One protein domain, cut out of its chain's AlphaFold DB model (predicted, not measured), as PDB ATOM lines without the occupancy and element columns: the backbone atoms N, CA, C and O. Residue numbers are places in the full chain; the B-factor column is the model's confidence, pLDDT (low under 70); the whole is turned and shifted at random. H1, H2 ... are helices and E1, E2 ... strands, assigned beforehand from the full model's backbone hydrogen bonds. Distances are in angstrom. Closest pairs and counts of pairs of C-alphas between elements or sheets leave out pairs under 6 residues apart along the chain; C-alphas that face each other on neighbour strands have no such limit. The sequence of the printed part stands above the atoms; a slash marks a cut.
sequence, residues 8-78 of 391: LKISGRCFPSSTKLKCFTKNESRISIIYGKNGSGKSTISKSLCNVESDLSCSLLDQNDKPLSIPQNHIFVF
ATOM      1  N   LEU A   8     344.293 235.732 322.863       90.94
ATOM      2  CA  LEU A   8     345.379 236.461 323.495       90.94
ATOM      3  C   LEU A   8     344.884 237.868 323.801       90.94
ATOM      4  O   LEU A   8     344.368 238.557 322.923       90.94
ATOM      5  N   LYS A   9     345.015 238.297 325.049       91.94
ATOM      6  CA  LYS A   9     344.651 239.640 325.490       91.94
ATOM      7  C   LYS A   9     345.922 240.409 325.808       91.94
ATOM      8  O   LYS A   9     346.648 240.030 326.723       91.94
ATOM      9  N   ILE A  10     346.163 241.474 325.048       91.44
ATOM     10  CA  ILE A  10     347.379 242.292 325.098       91.44
ATOM     11  C   ILE A  10     347.047 243.755 325.400       91.44
ATOM     12  O   ILE A  10     346.017 244.271 324.959       91.44
ATOM     13  N   SER A  11     347.907 244.435 326.153       89.44
ATOM     14  CA  SER A  11     347.883 245.894 326.285       89.44
ATOM     15  C   SER A  11     349.290 246.464 326.452       89.44
ATOM     16  O   SER A  11     350.192 245.759 326.901       89.44
ATOM     17  N   GLY A  12     349.456 247.732 326.079       86.00
ATOM     18  CA  GLY A  12     350.739 248.433 326.077       86.00
ATOM     19  C   GLY A  12     351.242 248.737 324.664       86.00
ATOM     20  O   GLY A  12     350.840 248.108 323.679       86.00
ATOM     21  N   ARG A  13     352.126 249.734 324.554       86.44
ATOM     22  CA  ARG A  13     352.718 250.217 323.291       86.44
ATOM     23  C   ARG A  13     351.677 250.488 322.198       86.44
ATOM     24  O   ARG A  13     350.823 251.355 322.351       86.44
ATOM     25  N   CYS A  14     351.729 249.744 321.090       85.56
ATOM     26  CA  CYS A  14     350.803 249.873 319.966       85.56
ATOM     27  C   CYS A  14     349.389 249.332 320.256       85.56
ATOM     28  O   CYS A  14     348.526 249.419 319.386       85.56
ATOM     29  N   PHE A  15     349.139 248.801 321.460       87.62
ATOM     30  CA  PHE A  15     347.827 248.395 321.970       87.62
ATOM     31  C   PHE A  15     347.411 249.316 323.137       87.62
ATOM     32  O   PHE A  15     347.520 248.922 324.301       87.62
ATOM     33  N   PRO A  16     346.952 250.555 322.853       79.88
ATOM     34  CA  PRO A  16     346.673 251.571 323.878       79.88
ATOM     35  C   PRO A  16     345.540 251.174 324.834       79.88
ATOM     36  O   PRO A  16     345.520 251.589 325.988       79.88
ATOM     37  N   SER A  17     344.608 250.343 324.369       84.81
ATOM     38  CA  SER A  17     343.582 249.701 325.187       84.81
ATOM     39  C   SER A  17     343.768 248.190 325.176       84.81
ATOM     40  O   SER A  17     344.272 247.624 324.201       84.81
ATOM     41  N   SER A  18     343.292 247.522 326.229       87.44
ATOM     42  CA  SER A  18     343.309 246.062 326.295       87.44
ATOM     43  C   SER A  18     342.573 245.449 325.105       87.44
ATOM     44  O   SER A  18     341.357 245.571 324.972       87.44
ATOM     45  N   THR A  19     343.345 244.822 324.222       90.81
ATOM     46  CA  THR A  19     342.895 244.307 322.934       90.81
ATOM     47  C   THR A  19     342.889 242.791 322.989       90.81
ATOM     48  O   THR A  19     343.902 242.161 323.293       90.81
ATOM     49  N   LYS A  20     341.736 242.196 322.690       91.25
ATOM     50  CA  LYS A  20     341.569 240.746 322.621       91.25
ATOM     51  C   LYS A  20     341.713 240.282 321.174       91.25
ATOM     52  O   LYS A  20     340.886 240.606 320.326       91.25
ATOM     53  N   LEU A  21     342.746 239.495 320.909       90.44
ATOM     54  CA  LEU A  21     343.019 238.859 319.629       90.44
ATOM     55  C   LEU A  21     342.517 237.416 319.676       90.44
ATOM     56  O   LEU A  21     342.985 236.601 320.471       90.44
ATOM     57  N   LYS A  22     341.546 237.084 318.826       89.56
ATOM     58  CA  LYS A  22     341.049 235.710 318.706       89.56
ATOM     59  C   LYS A  22     342.042 234.886 317.885       89.56
ATOM     60  O   LYS A  22     342.014 234.931 316.659       89.56
ATOM     61  N   CYS A  23     342.927 234.167 318.569       88.25
ATOM     62  CA  CYS A  23     343.986 233.376 317.944       88.25
ATOM     63  C   CYS A  23     343.455 232.073 317.339       88.25
ATOM     64  O   CYS A  23     343.899 231.677 316.262       88.25
ATOM     65  N   PHE A  24     342.489 231.427 317.994       89.50
ATOM     66  CA  PHE A  24     341.937 230.147 317.556       89.50
ATOM     67  C   PHE A  24     340.414 230.217 317.428       89.50
ATOM     68  O   PHE A  24     339.713 230.859 318.214       89.50
ATOM     69  N   THR A  25     339.877 229.567 316.396       82.31
ATOM     70  CA  THR A  25     338.428 229.509 316.138       82.31
ATOM     71  C   THR A  25     337.791 228.208 316.608       82.31
ATOM     72  O   THR A  25     336.578 228.176 316.792       82.31
ATOM     73  N   LYS A  26     338.589 227.147 316.790       82.25
ATOM     74  CA  LYS A  26     338.176 225.820 317.261       82.25
ATOM     75  C   LYS A  26     339.201 225.305 318.278       82.25
ATOM     76  O   LYS A  26     340.388 225.553 318.096       82.25
ATOM     77  N   ASN A  27     338.762 224.526 319.267       78.31
ATOM     78  CA  ASN A  27     339.643 223.960 320.303       78.31
ATOM     79  C   ASN A  27     340.707 222.990 319.749       78.31
ATOM     80  O   ASN A  27     341.736 222.767 320.374       78.31
ATOM     81  N   GLU A  28     340.469 222.410 318.571       81.25
ATOM     82  CA  GLU A  28     341.392 221.479 317.903       81.25
ATOM     83  C   GLU A  28     342.486 222.194 317.092       81.25
ATOM     84  O   GLU A  28     343.424 221.557 316.606       81.25
ATOM     85  N   SER A  29     342.369 223.512 316.903       83.31
ATOM     86  CA  SER A  29     343.331 224.290 316.128       83.31
ATOM     87  C   SER A  29     344.673 224.367 316.864       83.31
ATOM     88  O   SER A  29     344.748 224.862 317.980       83.31
ATOM     89  N   ARG A  30     345.746 223.900 316.215       84.06
ATOM     90  CA  ARG A  30     347.111 223.890 316.781       84.06
ATOM     91  C   ARG A  30     348.007 225.019 316.277       84.06
ATOM     92  O   ARG A  30     349.078 225.238 316.827       84.06
ATOM     93  N   ILE A  31     347.591 225.704 315.214       88.19
ATOM     94  CA  ILE A  31     348.368 226.754 314.550       88.19
ATOM     95  C   ILE A  31     347.478 227.984 314.393       88.19
ATOM     96  O   ILE A  31     346.334 227.874 313.954       88.19
ATOM     97  N   SER A  32     348.024 229.146 314.743       88.94
ATOM     98  CA  SER A  32     347.434 230.459 314.495       88.94
ATOM     99  C   SER A  32     348.436 231.301 313.713       88.94
ATOM    100  O   SER A  32     349.625 231.295 314.032       88.94
ATOM    101  N   ILE A  33     347.973 231.999 312.677       90.19
ATOM    102  CA  ILE A  33     348.819 232.850 311.835       90.19
ATOM    103  C   ILE A  33     348.373 234.295 312.022       90.19
ATOM    104  O   ILE A  33     347.247 234.656 311.684       90.19
ATOM    105  N   ILE A  34     349.280 235.127 312.530       89.50
ATOM    106  CA  ILE A  34     349.089 236.572 312.669       89.50
ATOM    107  C   ILE A  34     349.964 237.256 311.620       89.50
ATOM    108  O   ILE A  34     351.185 237.125 311.639       89.50
ATOM    109  N   TYR A  35     349.347 238.000 310.707       91.44
ATOM    110  CA  TYR A  35     350.044 238.736 309.655       91.44
ATOM    111  C   TYR A  35     349.510 240.169 309.549       91.44
ATOM    112  O   TYR A  35     348.410 240.484 309.995       91.44
ATOM    113  N   GLY A  36     350.316 241.061 308.980       90.62
ATOM    114  CA  GLY A  36     350.008 242.485 308.886       90.62
ATOM    115  C   GLY A  36     351.172 243.268 308.289       90.62
ATOM    116  O   GLY A  36     352.279 242.740 308.159       90.62
ATOM    117  N   LYS A  37     350.937 244.533 307.926       92.69
ATOM    118  CA  LYS A  37     351.969 245.425 307.365       92.69
ATOM    119  C   LYS A  37     353.114 245.675 308.357       92.69
ATOM    120  O   LYS A  37     352.995 245.414 309.556       92.69
ATOM    121  N   ASN A  38     354.246 246.172 307.872       88.25
ATOM    122  CA  ASN A  38     355.327 246.621 308.756       88.25
ATOM    123  C   ASN A  38     354.807 247.715 309.701       88.25
ATOM    124  O   ASN A  38     353.969 248.524 309.308       88.25
ATOM    125  N   GLY A  39     355.230 247.670 310.965       85.75
ATOM    126  CA  GLY A  39     354.719 248.561 312.014       85.75
ATOM    127  C   GLY A  39     353.352 248.183 312.605       85.75
ATOM    128  O   GLY A  39     352.912 248.832 313.543       85.75
ATOM    129  N   SER A  40     352.688 247.113 312.146       88.12
ATOM    130  CA  SER A  40     351.364 246.714 312.664       88.12
ATOM    131  C   SER A  40     351.374 246.038 314.050       88.12
ATOM    132  O   SER A  40     350.380 245.423 314.421       88.12
ATOM    133  N   GLY A  41     352.497 246.055 314.778       88.81
ATOM    134  CA  GLY A  41     352.603 245.470 316.125       88.81
ATOM    135  C   GLY A  41     352.903 243.965 316.204       88.81
ATOM    136  O   GLY A  41     352.824 243.394 317.286       88.81
ATOM    137  N   LYS A  42     353.282 243.299 315.099       90.94
ATOM    138  CA  LYS A  42     353.601 241.850 315.093       90.94
ATOM    139  C   LYS A  42     354.713 241.482 316.085       90.94
ATOM    140  O   LYS A  42     354.526 240.595 316.911       90.94
ATOM    141  N   SER A  43     355.837 242.198 316.041       88.38
ATOM    142  CA  SER A  43     356.967 241.982 316.957       88.38
ATOM    143  C   SER A  43     356.630 242.369 318.401       88.38
ATOM    144  O   SER A  43     357.184 241.816 319.340       88.38
ATOM    145  N   THR A  44     355.683 243.289 318.604       89.19
ATOM    146  CA  THR A  44     355.192 243.642 319.944       89.19
ATOM    147  C   THR A  44     354.413 242.487 320.570       89.19
ATOM    148  O   THR A  44     354.591 242.206 321.750       89.19
ATOM    149  N   ILE A  45     353.603 241.771 319.779       89.56
ATOM    150  CA  ILE A  45     352.903 240.565 320.245       89.56
ATOM    151  C   ILE A  45     353.916 239.488 320.655       89.56
ATOM    152  O   ILE A  45     353.780 238.927 321.741       89.56
ATOM    153  N   SER A  46     354.951 239.228 319.844       89.19
ATOM    154  CA  SER A  46     355.968 238.227 320.201       89.19
ATOM    155  C   SER A  46     356.748 238.615 321.461       89.19
ATOM    156  O   SER A  46     356.858 237.788 322.361       89.19
ATOM    157  N   LYS A  47     357.190 239.875 321.597       87.19
ATOM    158  CA  LYS A  47     357.865 240.376 322.813       87.19
ATOM    159  C   LYS A  47     356.983 240.277 324.063       87.19
ATOM    160  O   LYS A  47     357.461 239.888 325.126       87.19
ATOM    161  N   SER A  48     355.681 240.551 323.932       86.50
ATOM    162  CA  SER A  48     354.734 240.468 325.054       86.50
ATOM    163  C   SER A  48     354.555 239.046 325.601       86.50
ATOM    164  O   SER A  48     354.273 238.883 326.782       86.50
ATOM    165  N   LEU A  49     354.763 238.012 324.775       86.00
ATOM    166  CA  LEU A  49     354.716 236.614 325.214       86.00
ATOM    167  C   LEU A  49     355.940 236.218 326.051       86.00
ATOM    168  O   LEU A  49     355.851 235.271 326.826       86.00
ATOM    169  N   CYS A  50     357.062 236.937 325.931       76.44
ATOM    170  CA  CYS A  50     358.288 236.669 326.685       76.44
ATOM    171  C   CYS A  50     358.326 237.333 328.073       76.44
ATOM    172  O   CYS A  50     359.234 237.022 328.838       76.44
ATOM    173  N   ASN A  51     357.382 238.229 328.405       66.50
ATOM    174  CA  ASN A  51     357.407 239.072 329.617       66.50
ATOM    175  C   ASN A  51     358.722 239.866 329.805       66.50
ATOM    176  O   ASN A  51     359.148 240.112 330.931       66.50
ATOM    177  N   VAL A  52     359.382 240.257 328.710       59.12
ATOM    178  CA  VAL A  52     360.716 240.899 328.741       59.12
ATOM    179  C   VAL A  52     360.643 242.393 329.088       59.12
ATOM    180  O   VAL A  52     361.634 242.976 329.512       59.12
ATOM    181  N   GLU A  53     359.476 243.029 328.950       63.97
ATOM    182  CA  GLU A  53     359.337 244.486 329.055       63.97
ATOM    183  C   GLU A  53     358.183 244.872 329.993       63.97
ATOM    184  O   GLU A  53     357.070 244.359 329.876       63.97
ATOM    185  N   SER A  54     358.447 245.785 330.934       65.56
ATOM    186  CA  SER A  54     357.516 246.177 332.007       65.56
ATOM    187  C   SER A  54     356.291 246.969 331.533       65.56
ATOM    188  O   SER A  54     355.321 247.102 332.278       65.56
ATOM    189  N   ASP A  55     356.318 247.491 330.305       79.88
ATOM    190  CA  ASP A  55     355.265 248.303 329.693       79.88
ATOM    191  C   ASP A  55     354.292 247.498 328.809       79.88
ATOM    192  O   ASP A  55     353.377 248.072 328.210       79.88
ATOM    193  N   LEU A  56     354.457 246.173 328.740       82.44
ATOM    194  CA  LEU A  56     353.585 245.250 328.017       82.44
ATOM    195  C   LEU A  56     352.920 244.269 328.983       82.44
ATOM    196  O   LEU A  56     353.563 243.691 329.853       82.44
ATOM    197  N   SER A  57     351.624 244.019 328.791       83.94
ATOM    198  CA  SER A  57     350.933 242.918 329.466       83.94
ATOM    199  C   SER A  57     350.247 242.012 328.458       83.94
ATOM    200  O   SER A  57     349.576 242.475 327.533       83.94
ATOM    201  N   CYS A  58     350.415 240.707 328.652       86.88
ATOM    202  CA  CYS A  58     349.834 239.674 327.813       86.88
ATOM    203  C   CYS A  58     349.236 238.567 328.683       86.88
ATOM    204  O   CYS A  58     349.843 238.116 329.649       86.88
ATOM    205  N   SER A  59     348.031 238.123 328.335       88.56
ATOM    206  CA  SER A  59     347.364 236.989 328.974       88.56
ATOM    207  C   SER A  59     346.742 236.083 327.919       88.56
ATOM    208  O   SER A  59     346.083 236.548 326.987       88.56
ATOM    209  N   LEU A  60     346.970 234.781 328.061       89.44
ATOM    210  CA  LEU A  60     346.350 233.755 327.231       89.44
ATOM    211  C   LEU A  60     345.018 233.373 327.869       89.44
ATOM    212  O   LEU A  60     344.955 233.180 329.079       89.44
ATOM    213  N   LEU A  61     343.953 233.312 327.078       90.31
ATOM    214  CA  LEU A  61     342.594 233.077 327.555       90.31
ATOM    215  C   LEU A  61     342.029 231.775 326.982       90.31
ATOM    216  O   LEU A  61     342.293 231.432 325.822       90.31
ATOM    217  N   ASP A  62     341.209 231.096 327.780       88.69
ATOM    218  CA  ASP A  62     340.446 229.915 327.380       88.69
ATOM    219  C   ASP A  62     339.201 230.272 326.538       88.69
ATOM    220  O   ASP A  62     338.965 231.422 326.155       88.69
ATOM    221  N   GLN A  63     338.387 229.263 326.233       85.06
ATOM    222  CA  GLN A  63     337.120 229.396 325.500       85.06
ATOM    223  C   GLN A  63     336.034 230.224 326.211       85.06
ATOM    224  O   GLN A  63     335.104 230.685 325.552       85.06
ATOM    225  N   ASN A  64     336.146 230.405 327.528       86.69
ATOM    226  CA  ASN A  64     335.232 231.169 328.374       86.69
ATOM    227  C   ASN A  64     335.821 232.537 328.767       86.69
ATOM    228  O   ASN A  64     335.328 233.173 329.698       86.69
ATOM    229  N   ASP A  65     336.878 232.984 328.083       86.25
ATOM    230  CA  ASP A  65     337.617 234.222 328.355       86.25
ATOM    231  C   ASP A  65     338.297 234.284 329.727       86.25
ATOM    232  O   ASP A  65     338.638 235.364 330.223       86.25
ATOM    233  N   LYS A  66     338.551 233.124 330.332       88.75
ATOM    234  CA  LYS A  66     339.274 233.009 331.591       88.75
ATOM    235  C   LYS A  66     340.788 232.970 331.332       88.75
ATOM    236  O   LYS A  66     341.227 232.215 330.462       88.75
ATOM    237  N   PRO A  67     341.604 233.742 332.076       87.62
ATOM    238  CA  PRO A  67     343.058 233.677 331.971       87.62
ATOM    239  C   PRO A  67     343.610 232.293 332.316       87.62
ATOM    240  O   PRO A  67     343.280 231.726 333.358       87.62
ATOM    241  N   LEU A  68     344.481 231.790 331.449       86.38
ATOM    242  CA  LEU A  68     345.227 230.553 331.616       86.38
ATOM    243  C   LEU A  68     346.536 230.840 332.349       86.38
ATOM    244  O   LEU A  68     347.320 231.693 331.934       86.38
ATOM    245  N   SER A  69     346.795 230.091 333.417       83.62
ATOM    246  CA  SER A  69     348.060 230.155 334.150       83.62
ATOM    247  C   SER A  69     349.073 229.195 333.527       83.62
ATOM    248  O   SER A  69     349.286 228.093 334.031       83.62
ATOM    249  N   ILE A  70     349.683 229.600 332.412       80.69
ATOM    250  CA  ILE A  70     350.750 228.834 331.755       80.69
ATOM    251  C   ILE A  70     352.098 229.281 332.334       80.69
ATOM    252  O   ILE A  70     352.410 230.468 332.260       80.69
ATOM    253  N   PRO A  71     352.906 228.373 332.913       80.31
ATOM    254  CA  PRO A  71     354.236 228.726 333.391       80.31
ATOM    255  C   PRO A  71     355.105 229.270 332.253       80.31
ATOM    256  O   PRO A  71     355.132 228.696 331.164       80.31
ATOM    257  N   GLN A  72     355.841 230.350 332.514       75.19
ATOM    258  CA  GLN A  72     356.618 231.057 331.491       75.19
ATOM    259  C   GLN A  72     357.655 230.159 330.792       75.19
ATOM    260  O   GLN A  72     357.904 230.313 329.603       75.19
ATOM    261  N   ASN A  73     358.211 229.169 331.498       78.00
ATOM    262  CA  ASN A  73     359.158 228.187 330.954       78.00
ATOM    263  C   ASN A  73     358.537 227.179 329.963       78.00
ATOM    264  O   ASN A  73     359.271 226.399 329.363       78.00
ATOM    265  N   HIS A  74     357.213 227.186 329.780       80.81
ATOM    266  CA  HIS A  74     356.517 226.419 328.742       80.81
ATOM    267  C   HIS A  74     356.142 227.270 327.516       80.81
ATOM    268  O   HIS A  74     355.539 226.752 326.576       80.81
ATOM    269  N   ILE A  75     356.480 228.564 327.513       83.25
ATOM    270  CA  ILE A  75     356.268 229.473 326.387       83.25
ATOM    271  C   ILE A  75     357.621 229.728 325.724       83.25
ATOM    272  O   ILE A  75     358.493 230.382 326.291       83.25
ATOM    273  N   PHE A  76     357.787 229.232 324.501       83.69
ATOM    274  CA  PHE A  76     359.000 229.429 323.712       83.69
ATOM    275  C   PHE A  76     358.719 230.417 322.586       83.69
ATOM    276  O   PHE A  76     357.830 230.193 321.762       83.69
ATOM    277  N   VAL A  77     359.477 231.510 322.549       85.44
ATOM    278  CA  VAL A  77     359.347 232.551 321.527       85.44
ATOM    279  C   VAL A  77     360.659 232.655 320.773       85.44
ATOM    280  O   VAL A  77     361.703 232.925 321.353       85.44
ATOM    281  N   PHE A  78     360.581 232.454 319.464       84.62
ATOM    282  CA  PHE A  78     361.698 232.635 318.552       84.62
ATOM    283  C   PHE A  78     361.499 233.957 317.798       84.62
ATOM    284  O   PHE A  78     360.658 234.044 316.902       84.62
TER     285      PHE A  78
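This is residues 8 to 78 of the 391 residues of the protein "ATP-binding cassette domain-containing protein" of Ruminococcus sp. AF34-12 (UniProt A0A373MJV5). Little regular structure: a small antiparallel sheet, E2 E1 E3, has one short helix, H1, across one face, with long loops around. The 71 printed residues hold E1, E2, H1, E3 in chain order, mixed class, 26 residues in named elements. It is compact, radius of gyration of the C-alphas 12.2 A, spanning 31 by 26 by 25 A.

Find C-alpha 8 at (345.379, 236.461, 323.495), where E1, residues 8 to 12, begins. E2, residues 15 to 22, 14.7 A long, bends by 79 degrees at residue 18. H1 is residues 42 to 49, 11.4 A. E3, residues 57 to 61, ends at (342.594, 233.077, 327.555).

Hairpin E1 and E2 has N 10 and O 19 within hydrogen-bond range, 2.9 A; E1 and E3 have N 9 and O 59, 2.8 A. H1, its O i to N i+4 pairs within range, is on the sheet, height 9.1 A, across the strands, 77 degrees to E1 on the local plane. E2, H1, E3 form a split strand-helix-strand unit, E1 between the strands, crossover right-handed.

The printed part has no cut. Residues 23 to 41 make a long link. Residues 51 to 54 have pLDDT under 70.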